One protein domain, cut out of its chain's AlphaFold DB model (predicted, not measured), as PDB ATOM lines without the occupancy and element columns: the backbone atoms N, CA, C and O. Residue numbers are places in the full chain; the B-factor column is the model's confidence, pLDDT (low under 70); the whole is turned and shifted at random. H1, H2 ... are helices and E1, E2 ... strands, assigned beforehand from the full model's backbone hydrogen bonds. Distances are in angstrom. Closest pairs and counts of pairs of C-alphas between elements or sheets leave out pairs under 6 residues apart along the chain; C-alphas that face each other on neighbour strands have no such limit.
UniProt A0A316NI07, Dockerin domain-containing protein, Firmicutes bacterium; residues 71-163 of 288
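This is residues 71 to 163 of the 288 residues of the protein "Dockerin domain-containing protein" of Firmicutes bacterium (UniProt A0A316NI07). Little of this domain is regular structure: a twisted sheet of four strands, E1 to E4, has the short helix H1 over one face and two long loops. The sheet is an antiparallel meander, each strand the neighbour of the one before, in the order E1, E2, E3, E4; H1 follows. The printed part has 93 residues, 32 in named elements, mostly strand; it is compact, with a radius of gyration of the C-alphas of 13.4 A and spans of 39 by 27 by 26 A.

E1, residues 81 to 85, begins at C-alpha 81 (-14.183, 38.151, -0.553). E2 is residues 110 to 116, 19.3 A long; E3, 119 to 127, 26.9 A; E4, 133 to 138. H1, 157 to 161, ends at C-alpha 161 (-18.943, 31.737, -4.371).

Three hairpins have N and O within hydrogen-bond range: E1 and E2, N 82 and O 113, 2.8 A; E2 and E3, N 112 and O 123, 2.8 A; E3 and E4, N 134 and O 126, 2.8 A. E1 and E4 are apart. H1 is on the sheet at a height of 8.3 A, only just over E1, where 3 of its C-alphas fall; the closest C-alphas of the two are those of Tyr 83 and Ala 161, 5.4 A. In H1 every O i to N i+4 pair is within range.

The printed part has no cut. The links E1 to E2 and E4 to H1 are long. pLDDT is under 70 in 39 residues, among them 71 to 82 and 150 to 163.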
ATOM      1  N   GLY A  71      -4.499  27.042  -5.478       50.16
ATOM      2  CA  GLY A  71      -5.412  27.454  -6.550       50.16
ATOM      3  C   GLY A  71      -6.491  28.459  -6.141       50.16
ATOM      4  O   GLY A  71      -7.310  28.836  -6.976       50.16
ATOM      5  N   ILE A  72      -6.487  28.943  -4.895       53.50
ATOM      6  CA  ILE A  72      -7.447  29.958  -4.447       53.50
ATOM      7  C   ILE A  72      -6.964  31.348  -4.854       53.50
ATOM      8  O   ILE A  72      -5.846  31.755  -4.528       53.50
ATOM      9  N   ARG A  73      -7.841  32.118  -5.507       56.31
ATOM     10  CA  ARG A  73      -7.645  33.561  -5.680       56.31
ATOM     11  C   ARG A  73      -7.821  34.254  -4.338       56.31
ATOM     12  O   ARG A  73      -8.931  34.302  -3.805       56.31
ATOM     13  N   TYR A  74      -6.729  34.781  -3.795       59.81
ATOM     14  CA  TYR A  74      -6.826  35.707  -2.676       59.81
ATOM     15  C   TYR A  74      -7.512  36.994  -3.128       59.81
ATOM     16  O   TYR A  74      -7.150  37.511  -4.192       59.81
ATOM     17  N   PRO A  75      -8.447  37.524  -2.321       62.56
ATOM     18  CA  PRO A  75      -9.032  38.828  -2.590       62.56
ATOM     19  C   PRO A  75      -7.916  39.880  -2.629       62.56
ATOM     20  O   PRO A  75      -7.114  39.969  -1.698       62.56
ATOM     21  N   HIS A  76      -7.820  40.627  -3.728       53.47
ATOM     22  CA  HIS A  76      -6.744  41.592  -3.989       53.47
ATOM     23  C   HIS A  76      -7.157  43.031  -3.673       53.47
ATOM     24  O   HIS A  76      -6.294  43.880  -3.445       53.47
ATOM     25  N   SER A  77      -8.463  43.304  -3.652       55.75
ATOM     26  CA  SER A  77      -9.018  44.619  -3.329       55.75
ATOM     27  C   SER A  77      -9.559  44.648  -1.899       55.75
ATOM     28  O   SER A  77     -10.097  43.658  -1.410       55.75
ATOM     29  N   ASP A  78      -9.423  45.782  -1.210       58.12
ATOM     30  CA  ASP A  78      -9.983  45.958   0.136       58.12
ATOM     31  C   ASP A  78     -11.508  45.747   0.104       58.12
ATOM     32  O   ASP A  78     -12.214  46.397  -0.666       58.12
ATOM     33  N   GLY A  79     -12.012  44.840   0.948       57.38
ATOM     34  CA  GLY A  79     -13.429  44.459   0.991       57.38
ATOM     35  C   GLY A  79     -13.807  43.291   0.075       57.38
ATOM     36  O   GLY A  79     -14.915  42.774   0.184       57.38
ATOM     37  N   GLU A  80     -12.888  42.826  -0.771       61.00
ATOM     38  CA  GLU A  80     -13.115  41.681  -1.643       61.00
ATOM     39  C   GLU A  80     -13.153  40.374  -0.833       61.00
ATOM     40  O   GLU A  80     -12.403  40.209   0.138       61.00
ATOM     41  N   SER A  81     -14.023  39.438  -1.227       63.69
ATOM     42  CA  SER A  81     -14.183  38.151  -0.553       63.69
ATOM     43  C   SER A  81     -14.004  36.957  -1.482       63.69
ATOM     44  O   SER A  81     -14.517  36.953  -2.594       63.69
ATOM     45  N   SER A  82     -13.331  35.920  -0.989       67.12
ATOM     46  CA  SER A  82     -13.122  34.642  -1.676       67.12
ATOM     47  C   SER A  82     -13.681  33.493  -0.839       67.12
ATOM     48  O   SER A  82     -13.667  33.564   0.393       67.12
ATOM     49  N   TYR A  83     -14.186  32.446  -1.489       71.38
ATOM     50  CA  TYR A  83     -14.924  31.360  -0.841       71.38
ATOM     51  C   TYR A  83     -14.274  30.003  -1.113       71.38
ATOM     52  O   TYR A  83     -14.007  29.658  -2.261       71.38
ATOM     53  N   ILE A  84     -14.095  29.197  -0.065       71.75
ATOM     54  CA  ILE A  84     -13.505  27.850  -0.135       71.75
ATOM     55  C   ILE A  84     -14.535  26.826   0.333       71.75
ATOM     56  O   ILE A  84     -15.115  26.989   1.412       71.75
ATOM     57  N   GLN A  85     -14.745  25.767  -0.454       73.38
ATOM     58  CA  GLN A  85     -15.607  24.661  -0.043       73.38
ATOM     59  C   GLN A  85     -14.955  23.833   1.061       73.38
ATOM     60  O   GLN A  85     -13.746  23.606   1.073       73.38
ATOM     61  N   LEU A  86     -15.778  23.289   1.958       73.69
ATOM     62  CA  LEU A  86     -15.287  22.382   2.993       73.69
ATOM     63  C   LEU A  86     -14.675  21.087   2.419       73.69
ATOM     64  O   LEU A  86     -13.797  20.504   3.044       73.69
ATOM     65  N   SER A  87     -15.123  20.652   1.238       70.81
ATOM     66  CA  SER A  87     -14.663  19.446   0.528       70.81
ATOM     67  C   SER A  87     -13.214  19.532   0.035       70.81
ATOM     68  O   SER A  87     -12.546  18.508  -0.083       70.81
ATOM     69  N   GLU A  88     -12.718  20.739  -0.235       67.06
ATOM     70  CA  GLU A  88     -11.350  20.981  -0.710       67.06
ATOM     71  C   GLU A  88     -10.330  20.967   0.439       67.06
ATOM     72  O   GLU A  88      -9.125  20.812   0.232       67.06
ATOM     73  N   LEU A  89     -10.811  21.100   1.676       73.38
ATOM     74  CA  LEU A  89      -9.986  21.223   2.866       73.38
ATOM     75  C   LEU A  89      -9.704  19.850   3.466       73.38
ATOM     76  O   LEU A  89     -10.543  19.237   4.123       73.38
ATOM     77  N   SER A  90      -8.467  19.388   3.297       68.38
ATOM     78  CA  SER A  90      -7.988  18.184   3.975       68.38
ATOM     79  C   SER A  90      -7.660  18.498   5.435       68.38
ATOM     80  O   SER A  90      -6.700  19.209   5.729       68.38
ATOM     81  N   LEU A  91      -8.449  17.962   6.369       69.62
ATOM     82  CA  LEU A  91      -8.146  18.055   7.796       69.62
ATOM     83  C   LEU A  91      -7.208  16.930   8.236       69.62
ATOM     84  O   LEU A  91      -7.520  15.755   8.080       69.62
ATOM     85  N   GLU A  92      -6.114  17.284   8.915       63.34
ATOM     86  CA  GLU A  92      -5.286  16.301   9.634       63.34
ATOM     87  C   GLU A  92      -6.016  15.711  10.853       63.34
ATOM     88  O   GLU A  92      -5.697  14.619  11.328       63.34
ATOM     89  N   LYS A  93      -6.988  16.457  11.391       56.81
ATOM     90  CA  LYS A  93      -7.738  16.109  12.598       56.81
ATOM     91  C   LYS A  93      -9.186  16.585  12.482       56.81
ATOM     92  O   LYS A  93      -9.575  17.580  13.087       56.81
ATOM     93  N   GLY A  94      -9.970  15.871  11.682       57.66
ATOM     94  CA  GLY A  94     -11.406  16.078  11.534       57.66
ATOM     95  C   GLY A  94     -12.097  14.776  11.158       57.66
ATOM     96  O   GLY A  94     -11.537  13.970  10.423       57.66
ATOM     97  N   GLU A  95     -13.287  14.559  11.705       61.12
ATOM     98  CA  GLU A  95     -14.180  13.480  11.284       61.12
ATOM     99  C   GLU A  95     -15.170  14.044  10.253       61.12
ATOM    100  O   GLU A  95     -15.517  15.226  10.315       61.12
ATOM    101  N   ASP A  96     -15.714  13.202   9.371       69.75
ATOM    102  CA  ASP A  96     -16.768  13.569   8.397       69.75
ATOM    103  C   ASP A  96     -18.094  14.022   9.061       69.75
ATOM    104  O   ASP A  96     -19.123  14.227   8.408       69.75
ATOM    105  N   LYS A  97     -18.097  14.144  10.393       78.56
ATOM    106  CA  LYS A  97     -19.248  14.405  11.247       78.56
ATOM    107  C   LYS A  97     -19.008  15.587  12.180       78.56
ATOM    108  O   LYS A  97     -17.904  15.849  12.649       78.56
ATOM    109  N   SER A  98     -20.101  16.262  12.505       84.75
ATOM    110  CA  SER A  98     -20.182  17.284  13.535       84.75
ATOM    111  C   SER A  98     -20.140  16.678  14.938       84.75
ATOM    112  O   SER A  98     -20.477  15.512  15.161       84.75
ATOM    113  N   ALA A  99     -19.831  17.518  15.927       85.75
ATOM    114  CA  ALA A  99     -19.873  17.163  17.346       85.75
ATOM    115  C   ALA A  99     -21.259  16.698  17.849       85.75
ATOM    116  O   ALA A  99     -21.384  16.187  18.965       85.75
ATOM    117  N   PHE A 100     -22.311  16.855  17.041       84.31
ATOM    118  CA  PHE A 100     -23.653  16.351  17.321       84.31
ATOM    119  C   PHE A 100     -23.924  14.975  16.700       84.31
ATOM    120  O   PHE A 100     -25.078  14.540  16.707       84.31
ATOM    121  N   ASP A 101     -22.894  14.273  16.211       86.00
ATOM    122  CA  ASP A 101     -23.001  12.994  15.491       86.00
ATOM    123  C   ASP A 101     -23.966  13.114  14.302       86.00
ATOM    124  O   ASP A 101     -24.969  12.404  14.183       86.00
ATOM    125  N   ALA A 102     -23.710  14.122  13.475       85.62
ATOM    126  CA  ALA A 102     -24.456  14.447  12.269       85.62
ATOM    127  C   ALA A 102     -23.458  14.749  11.150       85.62
ATOM    128  O   ALA A 102     -22.438  15.375  11.409       85.62
ATOM    129  N   ALA A 103     -23.717  14.311   9.920       84.06
ATOM    130  CA  ALA A 103     -22.855  14.674   8.794       84.06
ATOM    131  C   ALA A 103     -22.963  16.179   8.501       84.06
ATOM    132  O   ALA A 103     -24.039  16.756   8.697       84.06
ATOM    133  N   TYR A 104     -21.877  16.792   8.026       80.38
ATOM    134  CA  TYR A 104     -21.904  18.163   7.512       80.38
ATOM    135  C   TYR A 104     -22.608  18.223   6.151       80.38
ATOM    136  O   TYR A 104     -22.432  17.342   5.309       80.38
ATOM    137  N   VAL A 105     -23.392  19.277   5.923       78.00
ATOM    138  CA  VAL A 105     -24.038  19.553   4.634       78.00
ATOM    139  C   VAL A 105     -23.023  20.259   3.740       78.00
ATOM    140  O   VAL A 105     -22.906  21.479   3.781       78.00
ATOM    141  N   GLN A 106     -22.260  19.489   2.959       73.81
ATOM    142  CA  GLN A 106     -21.123  20.001   2.176       73.81
ATOM    143  C   GLN A 106     -21.493  21.190   1.276       73.81
ATOM    144  O   GLN A 106     -20.748  22.159   1.220       73.81
ATOM    145  N   GLU A 107     -22.682  21.169   0.669       67.88
ATOM    146  CA  GLU A 107     -23.199  22.244  -0.191       67.88
ATOM    147  C   GLU A 107     -23.423  23.577   0.540       67.88
ATOM    148  O   GLU A 107     -23.482  24.617  -0.102       67.88
ATOM    149  N   LYS A 108     -23.566  23.571   1.870       66.00
ATOM    150  CA  LYS A 108     -23.801  24.765   2.703       66.00
ATOM    151  C   LYS A 108     -22.618  25.100   3.614       66.00
ATOM    152  O   LYS A 108     -22.678  26.070   4.362       66.00
ATOM    153  N   CYS A 109     -21.556  24.297   3.578       76.44
ATOM    154  CA  CYS A 109     -20.382  24.474   4.421       76.44
ATOM    155  C   CYS A 109     -19.236  25.094   3.629       76.44
ATOM    156  O   CYS A 109     -18.721  24.493   2.684       76.44
ATOM    157  N   TYR A 110     -18.791  26.269   4.054       75.56
ATOM    158  CA  TYR A 110     -17.723  26.987   3.378       75.56
ATOM    159  C   TYR A 110     -17.028  27.983   4.294       75.56
ATOM    160  O   TYR A 110     -17.519  28.346   5.366       75.56
ATOM    161  N   ILE A 111     -15.863  28.436   3.851       82.88
ATOM    162  CA  ILE A 111     -15.086  29.483   4.507       82.88
ATOM    163  C   ILE A 111     -15.011  30.677   3.573       82.88
ATOM    164  O   ILE A 111     -14.737  30.523   2.386       82.88
ATOM    165  N   ARG A 112     -15.241  31.868   4.123       79.81
ATOM    166  CA  ARG A 112     -15.141  33.142   3.419       79.81
ATOM    167  C   ARG A 112     -13.926  33.908   3.931       79.81
ATOM    168  O   ARG A 112     -13.778  34.130   5.132       79.81
ATOM    169  N   ILE A 113     -13.055  34.304   3.017       78.12
ATOM    170  CA  ILE A 113     -11.846  35.088   3.270       78.12
ATOM    171  C   ILE A 113     -12.113  36.500   2.782       78.12
ATOM    172  O   ILE A 113     -12.487  36.657   1.628       78.12
ATOM    173  N   VAL A 114     -11.907  37.512   3.617       77.00
ATOM    174  CA  VAL A 114     -12.099  38.923   3.256       77.00
ATOM    175  C   VAL A 114     -10.770  39.655   3.339       77.00
ATOM    176  O   VAL A 114     -10.108  39.592   4.377       77.00
ATOM    177  N   SER A 115     -10.383  40.354   2.270       67.69
ATOM    178  CA  SER A 115      -9.219  41.241   2.297       67.69
ATOM    179  C   SER A 115      -9.532  42.487   3.116       67.69
ATOM    180  O   SER A 115     -10.536  43.171   2.903       67.69
ATOM    181  N   VAL A 116      -8.659  42.776   4.072       75.38
ATOM    182  CA  VAL A 116      -8.678  44.004   4.863       75.38
ATOM    183  C   VAL A 116      -7.352  44.724   4.665       75.38
ATOM    184  O   VAL A 116      -6.334  44.090   4.393       75.38
ATOM    185  N   SER A 117      -7.320  46.036   4.913       68.94
ATOM    186  CA  SER A 117      -6.164  46.901   4.620       68.94
ATOM    187  C   SER A 117      -4.819  46.426   5.203       68.94
ATOM    188  O   SER A 117      -3.759  46.928   4.825       68.94
ATOM    189  N   ARG A 118      -4.835  45.485   6.161       65.19
ATOM    190  CA  ARG A 118      -3.663  44.748   6.655       65.19
ATOM    191  C   ARG A 118      -3.961  43.263   6.906       65.19
ATOM    192  O   ARG A 118      -3.937  42.820   8.052       65.19
ATOM    193  N   GLY A 119      -4.185  42.496   5.843       73.38
ATOM    194  CA  GLY A 119      -4.243  41.030   5.889       73.38
ATOM    195  C   GLY A 119      -5.610  40.477   5.504       73.38
ATOM    196  O   GLY A 119      -6.284  41.039   4.649       73.38
ATOM    197  N   TYR A 120      -6.009  39.372   6.135       78.19
ATOM    198  CA  TYR A 120      -7.245  38.667   5.801       78.19
ATOM    199  C   TYR A 120      -8.050  38.320   7.050       78.19
ATOM    200  O   TYR A 120      -7.503  37.793   8.024       78.19
ATOM    201  N   ASP A 121      -9.353  38.576   6.992       80.88
ATOM    202  CA  ASP A 121     -10.325  38.097   7.966       80.88
ATOM    203  C   ASP A 121     -10.982  36.807   7.458       80.88
ATOM    204  O   ASP A 121     -11.386  36.719   6.300       80.88
ATOM    205  N   PHE A 122     -11.118  35.812   8.338       82.88
ATOM    206  CA  PHE A 122     -11.715  34.515   8.015       82.88
ATOM    207  C   PHE A 122     -13.065  34.366   8.712       82.88
ATOM    208  O   PHE A 122     -13.170  34.528   9.933       82.88
ATOM    209  N   TYR A 123     -14.075  34.017   7.928       81.88
ATOM    210  CA  TYR A 123     -15.426  33.705   8.364       81.88
ATOM    211  C   TYR A 123     -15.738  32.263   7.998       81.88
ATOM    212  O   TYR A 123     -15.296  31.767   6.961       81.88
ATOM    213  N   ILE A 124     -16.489  31.581   8.850       85.50
ATOM    214  CA  ILE A 124     -16.854  30.187   8.632       85.50
ATOM    215  C   ILE A 124     -18.363  30.001   8.700       85.50
ATOM    216  O   ILE A 124     -19.032  30.515   9.602       85.50
ATOM    217  N   THR A 125     -18.861  29.205   7.759       83.00
ATOM    218  CA  THR A 125     -20.224  28.702   7.731       83.00
ATOM    219  C   THR A 125     -20.191  27.178   7.800       83.00
ATOM    220  O   THR A 125     -19.579  26.523   6.956       83.00
ATOM    221  N   LEU A 126     -20.836  26.601   8.815       84.81
ATOM    222  CA  LEU A 126     -20.987  25.156   8.984       84.81
ATOM    223  C   LEU A 126     -22.442  24.821   9.271       84.81
ATOM    224  O   LEU A 126     -23.041  25.402  10.171       84.81
ATOM    225  N   VAL A 127     -22.964  23.827   8.565       84.25
ATOM    226  CA  VAL A 127     -24.307  23.286   8.764       84.25
ATOM    227  C   VAL A 127     -24.202  21.777   8.892       84.25
ATOM    228  O   VAL A 127     -23.554  21.122   8.074       84.25
ATOM    229  N   ASP A 128     -24.837  21.208   9.910       84.56
ATOM    230  CA  ASP A 128     -25.007  19.763  10.011       84.56
ATOM    231  C   ASP A 128     -26.412  19.302   9.602       84.56
ATOM    232  O   ASP A 128     -27.374  20.066   9.553       84.56
ATOM    233  N   THR A 129     -26.539  18.011   9.311       83.06
ATOM    234  CA  THR A 129     -27.811  17.367   8.930       83.06
ATOM    235  C   THR A 129     -28.877  17.377  10.034       83.06
ATOM    236  O   THR A 129     -30.029  17.044   9.768       83.06
ATOM    237  N   LYS A 130     -28.523  17.754  11.272       80.19
ATOM    238  CA  LYS A 130     -29.463  17.961  12.387       80.19
ATOM    239  C   LYS A 130     -29.871  19.434  12.540       80.19
ATOM    240  O   LYS A 130     -30.624  19.744  13.462       80.19
ATOM    241  N   GLY A 131     -29.408  20.315  11.651       77.06
ATOM    242  CA  GLY A 131     -29.738  21.737  11.606       77.06
ATOM    243  C   GLY A 131     -28.831  22.632  12.452       77.06
ATOM    244  O   GLY A 131     -29.004  23.850  12.418       77.06
ATOM    245  N   ASN A 132     -27.857  22.088  13.197       83.62
ATOM    246  CA  ASN A 132     -26.934  22.927  13.963       83.62
ATOM    247  C   ASN A 132     -26.061  23.715  12.996       83.62
ATOM    248  O   ASN A 132     -25.377  23.144  12.142       83.62
ATOM    249  N   THR A 133     -26.103  25.028  13.157       80.69
ATOM    250  CA  THR A 133     -25.627  25.966  12.160       80.69
ATOM    251  C   THR A 133     -24.758  27.030  12.804       80.69
ATOM    252  O   THR A 133     -25.098  27.608  13.835       80.69
ATOM    253  N   LEU A 134     -23.631  27.305  12.168       84.19
ATOM    254  CA  LEU A 134     -22.815  28.486  12.377       84.19
ATOM    255  C   LEU A 134     -22.822  29.225  11.042       84.19
ATOM    256  O   LEU A 134     -22.387  28.649  10.054       84.19
ATOM    257  N   ASN A 135     -23.370  30.437  10.994       83.19
ATOM    258  CA  ASN A 135     -23.549  31.176   9.743       83.19
ATOM    259  C   ASN A 135     -22.666  32.424   9.730       83.19
ATOM    260  O   ASN A 135     -22.864  33.312  10.561       83.19
ATOM    261  N   ASP A 136     -21.701  32.457   8.811       77.81
ATOM    262  CA  ASP A 136     -20.805  33.585   8.545       77.81
ATOM    263  C   ASP A 136     -20.186  34.198   9.813       77.81
ATOM    264  O   ASP A 136     -20.201  35.408  10.052       77.81
ATOM    265  N   VAL A 137     -19.648  33.341  10.685       77.62
ATOM    266  CA  VAL A 137     -19.064  33.787  11.955       77.62
ATOM    267  C   VAL A 137     -17.565  33.990  11.797       77.62
ATOM    268  O   VAL A 137     -16.842  33.084  11.381       77.62
ATOM    269  N   LYS A 138     -17.092  35.181  12.167       82.25
ATOM    270  CA  LYS A 138     -15.670  35.533  12.168       82.25
ATOM    271  C   LYS A 138     -14.890  34.672  13.158       82.25
ATOM    272  O   LYS A 138     -15.365  34.443  14.267       82.25
ATOM    273  N   GLU A 139     -13.659  34.290  12.805       84.88
ATOM    274  CA  GLU A 139     -12.758  33.453  13.621       84.88
ATOM    275  C   GLU A 139     -12.701  33.853  15.110       84.88
ATOM    276  O   GLU A 139     -12.728  33.006  16.006       84.88
ATOM    277  N   GLN A 140     -12.627  35.157  15.376       83.69
ATOM    278  CA  GLN A 140     -12.467  35.716  16.722       83.69
ATOM    279  C   GLN A 140     -13.760  35.660  17.550       83.69
ATOM    280  O   GLN A 140     -13.698  35.623  18.777       83.69
ATOM    281  N   ASP A 141     -14.913  35.587  16.884       85.62
ATOM    282  CA  ASP A 141     -16.244  35.615  17.494       85.62
ATOM    283  C   ASP A 141     -16.862  34.213  17.627       85.62
ATOM    284  O   ASP A 141     -18.044  34.077  17.954       85.62
ATOM    285  N   LEU A 142     -16.083  33.154  17.375       86.19
ATOM    286  CA  LEU A 142     -16.531  31.774  17.535       86.19
ATOM    287  C   LEU A 142     -16.749  31.426  19.010       86.19
ATOM    288  O   LEU A 142     -15.825  31.042  19.738       86.19
ATOM    289  N   THR A 143     -18.009  31.492  19.422       85.44
ATOM    290  CA  THR A 143     -18.476  31.066  20.740       85.44
ATOM    291  C   THR A 143     -19.649  30.084  20.619       85.44
ATOM    292  O   THR A 143     -20.401  30.136  19.642       85.44
ATOM    293  N   PRO A 144     -19.849  29.186  21.605       81.19
ATOM    294  CA  PRO A 144     -20.950  28.212  21.614       81.19
ATOM    295  C   PRO A 144     -22.359  28.805  21.437       81.19
ATOM    296  O   PRO A 144     -23.267  28.111  20.972       81.19
ATOM    297  N   ASP A 145     -22.552  30.071  21.809       83.94
ATOM    298  CA  ASP A 145     -23.838  30.776  21.724       83.94
ATOM    299  C   ASP A 145     -24.193  31.202  20.296       83.94
ATOM    300  O   ASP A 145     -25.352  31.488  20.006       83.94
ATOM    301  N   ARG A 146     -23.211  31.207  19.386       81.88
ATOM    302  CA  ARG A 146     -23.409  31.525  17.965       81.88
ATOM    303  C   ARG A 146     -23.962  30.349  17.164       81.88
ATOM    304  O   ARG A 146     -24.328  30.538  16.010       81.88
ATOM    305  N   ILE A 147     -24.033  29.158  17.765       81.88
ATOM    306  CA  ILE A 147     -24.624  27.978  17.135       81.88
ATOM    307  C   ILE A 147     -26.146  28.100  17.206       81.88
ATOM    308  O   ILE A 147     -26.738  28.018  18.288       81.88
ATOM    309  N   THR A 148     -26.765  28.268  16.045       81.19
ATOM    310  CA  THR A 148     -28.215  28.287  15.862       81.19
ATOM    311  C   THR A 148     -28.703  26.933  15.343       81.19
ATOM    312  O   THR A 148     -27.918  26.026  15.077       81.19
ATOM    313  N   THR A 149     -30.020  26.772  15.247       75.50
ATOM    314  CA  THR A 149     -30.672  25.615  14.599       75.50
ATOM    315  C   THR A 149     -31.351  26.004  13.282       75.50
ATOM    316  O   THR A 149     -32.160  25.252  12.752       75.50
ATOM    317  N   ASP A 150     -31.035  27.196  12.775       67.69
ATOM    318  CA  ASP A 150     -31.626  27.762  11.567       67.69
ATOM    319  C   ASP A 150     -30.666  27.564  10.390       67.69
ATOM    320  O   ASP A 150     -29.784  28.386  10.134       67.69
ATOM    321  N   SER A 151     -30.813  26.420   9.722       62.09
ATOM    322  CA  SER A 151     -30.061  26.057   8.516       62.09
ATOM    323  C   SER A 151     -30.646  26.642   7.229       62.09
ATOM    324  O   SER A 151     -30.046  26.492   6.159       62.09
ATOM    325  N   ASP A 152     -31.831  27.251   7.302       60.03
ATOM    326  CA  ASP A 152     -32.574  27.732   6.136       60.03
ATOM    327  C   ASP A 152     -32.103  29.129   5.730       60.03
ATOM    328  O   ASP A 152     -32.025  29.430   4.542       60.03
ATOM    329  N   ALA A 153     -31.657  29.929   6.701       58.66
ATOM    330  CA  ALA A 153     -30.970  31.197   6.467       58.66
ATOM    331  C   ALA A 153     -29.555  31.050   5.861       58.66
ATOM    332  O   ALA A 153     -28.910  32.055   5.554       58.66
ATOM    333  N   VAL A 154     -29.041  29.820   5.714       60.34
ATOM    334  CA  VAL A 154     -27.718  29.564   5.127       60.34
ATOM    335  C   VAL A 154     -27.831  29.325   3.631       60.34
ATOM    336  O   VAL A 154     -28.413  28.333   3.179       60.34
ATOM    337  N   LEU A 155     -27.203  30.226   2.884       60.94
ATOM    338  CA  LEU A 155     -27.081  30.150   1.439       60.94
ATOM    339  C   LEU A 155     -26.119  29.014   1.025       60.94
ATOM    340  O   LEU A 155     -25.095  28.814   1.680       60.94
ATOM    341  N   PRO A 156     -26.418  28.251  -0.044       63.31
ATOM    342  CA  PRO A 156     -25.490  27.266  -0.602       63.31
ATOM    343  C   PRO A 156     -24.181  27.904  -1.086       63.31
ATOM    344  O   PRO A 156     -24.193  29.025  -1.595       63.31
ATOM    345  N   TYR A 157     -23.070  27.168  -1.022       56.09
ATOM    346  CA  TYR A 157     -21.755  27.612  -1.483       56.09
ATOM    347  C   TYR A 157     -21.804  28.174  -2.904       56.09
ATOM    348  O   TYR A 157     -21.317  29.273  -3.129       56.09
ATOM    349  N   ASP A 158     -22.446  27.481  -3.846       57.53
ATOM    350  CA  ASP A 158     -22.490  27.919  -5.248       57.53
ATOM    351  C   ASP A 158     -23.195  29.272  -5.426       57.53
ATOM    352  O   ASP A 158     -22.891  30.014  -6.360       57.53
ATOM    353  N   SER A 159     -24.112  29.625  -4.519       58.19
ATOM    354  CA  SER A 159     -24.796  30.919  -4.551       58.19
ATOM    355  C   SER A 159     -23.938  32.065  -4.012       58.19
ATOM    356  O   SER A 159     -24.105  33.190  -4.462       58.19
ATOM    357  N   VAL A 160     -22.987  31.788  -3.110       51.66
ATOM    358  CA  VAL A 160     -22.116  32.806  -2.491       51.66
ATOM    359  C   VAL A 160     -20.719  32.867  -3.112       51.66
ATOM    360  O   VAL A 160     -20.116  33.926  -3.204       51.66
ATOM    361  N   ALA A 161     -20.200  31.757  -3.629       52.38
ATOM    362  CA  ALA A 161     -18.943  31.737  -4.371       52.38
ATOM    363  C   ALA A 161     -19.044  32.523  -5.689       52.38
ATOM    364  O   ALA A 161     -18.037  32.994  -6.211       52.38
ATOM    365  N   ASN A 162     -20.269  32.685  -6.200       41.41
ATOM    366  CA  ASN A 162     -20.582  33.476  -7.384       41.41
ATOM    367  C   ASN A 162     -21.113  34.884  -7.064       41.41
ATOM    368  O   ASN A 162     -21.371  35.642  -8.001       41.41
ATOM    369  N   THR A 163     -21.276  35.261  -5.787       39.44
ATOM    370  CA  THR A 163     -21.551  36.663  -5.446       39.44
ATOM    371  C   THR A 163     -20.273  37.459  -5.605       39.44
ATOM    372  O   THR A 163     -19.312  37.292  -4.852       39.44
TER     373      THR A 163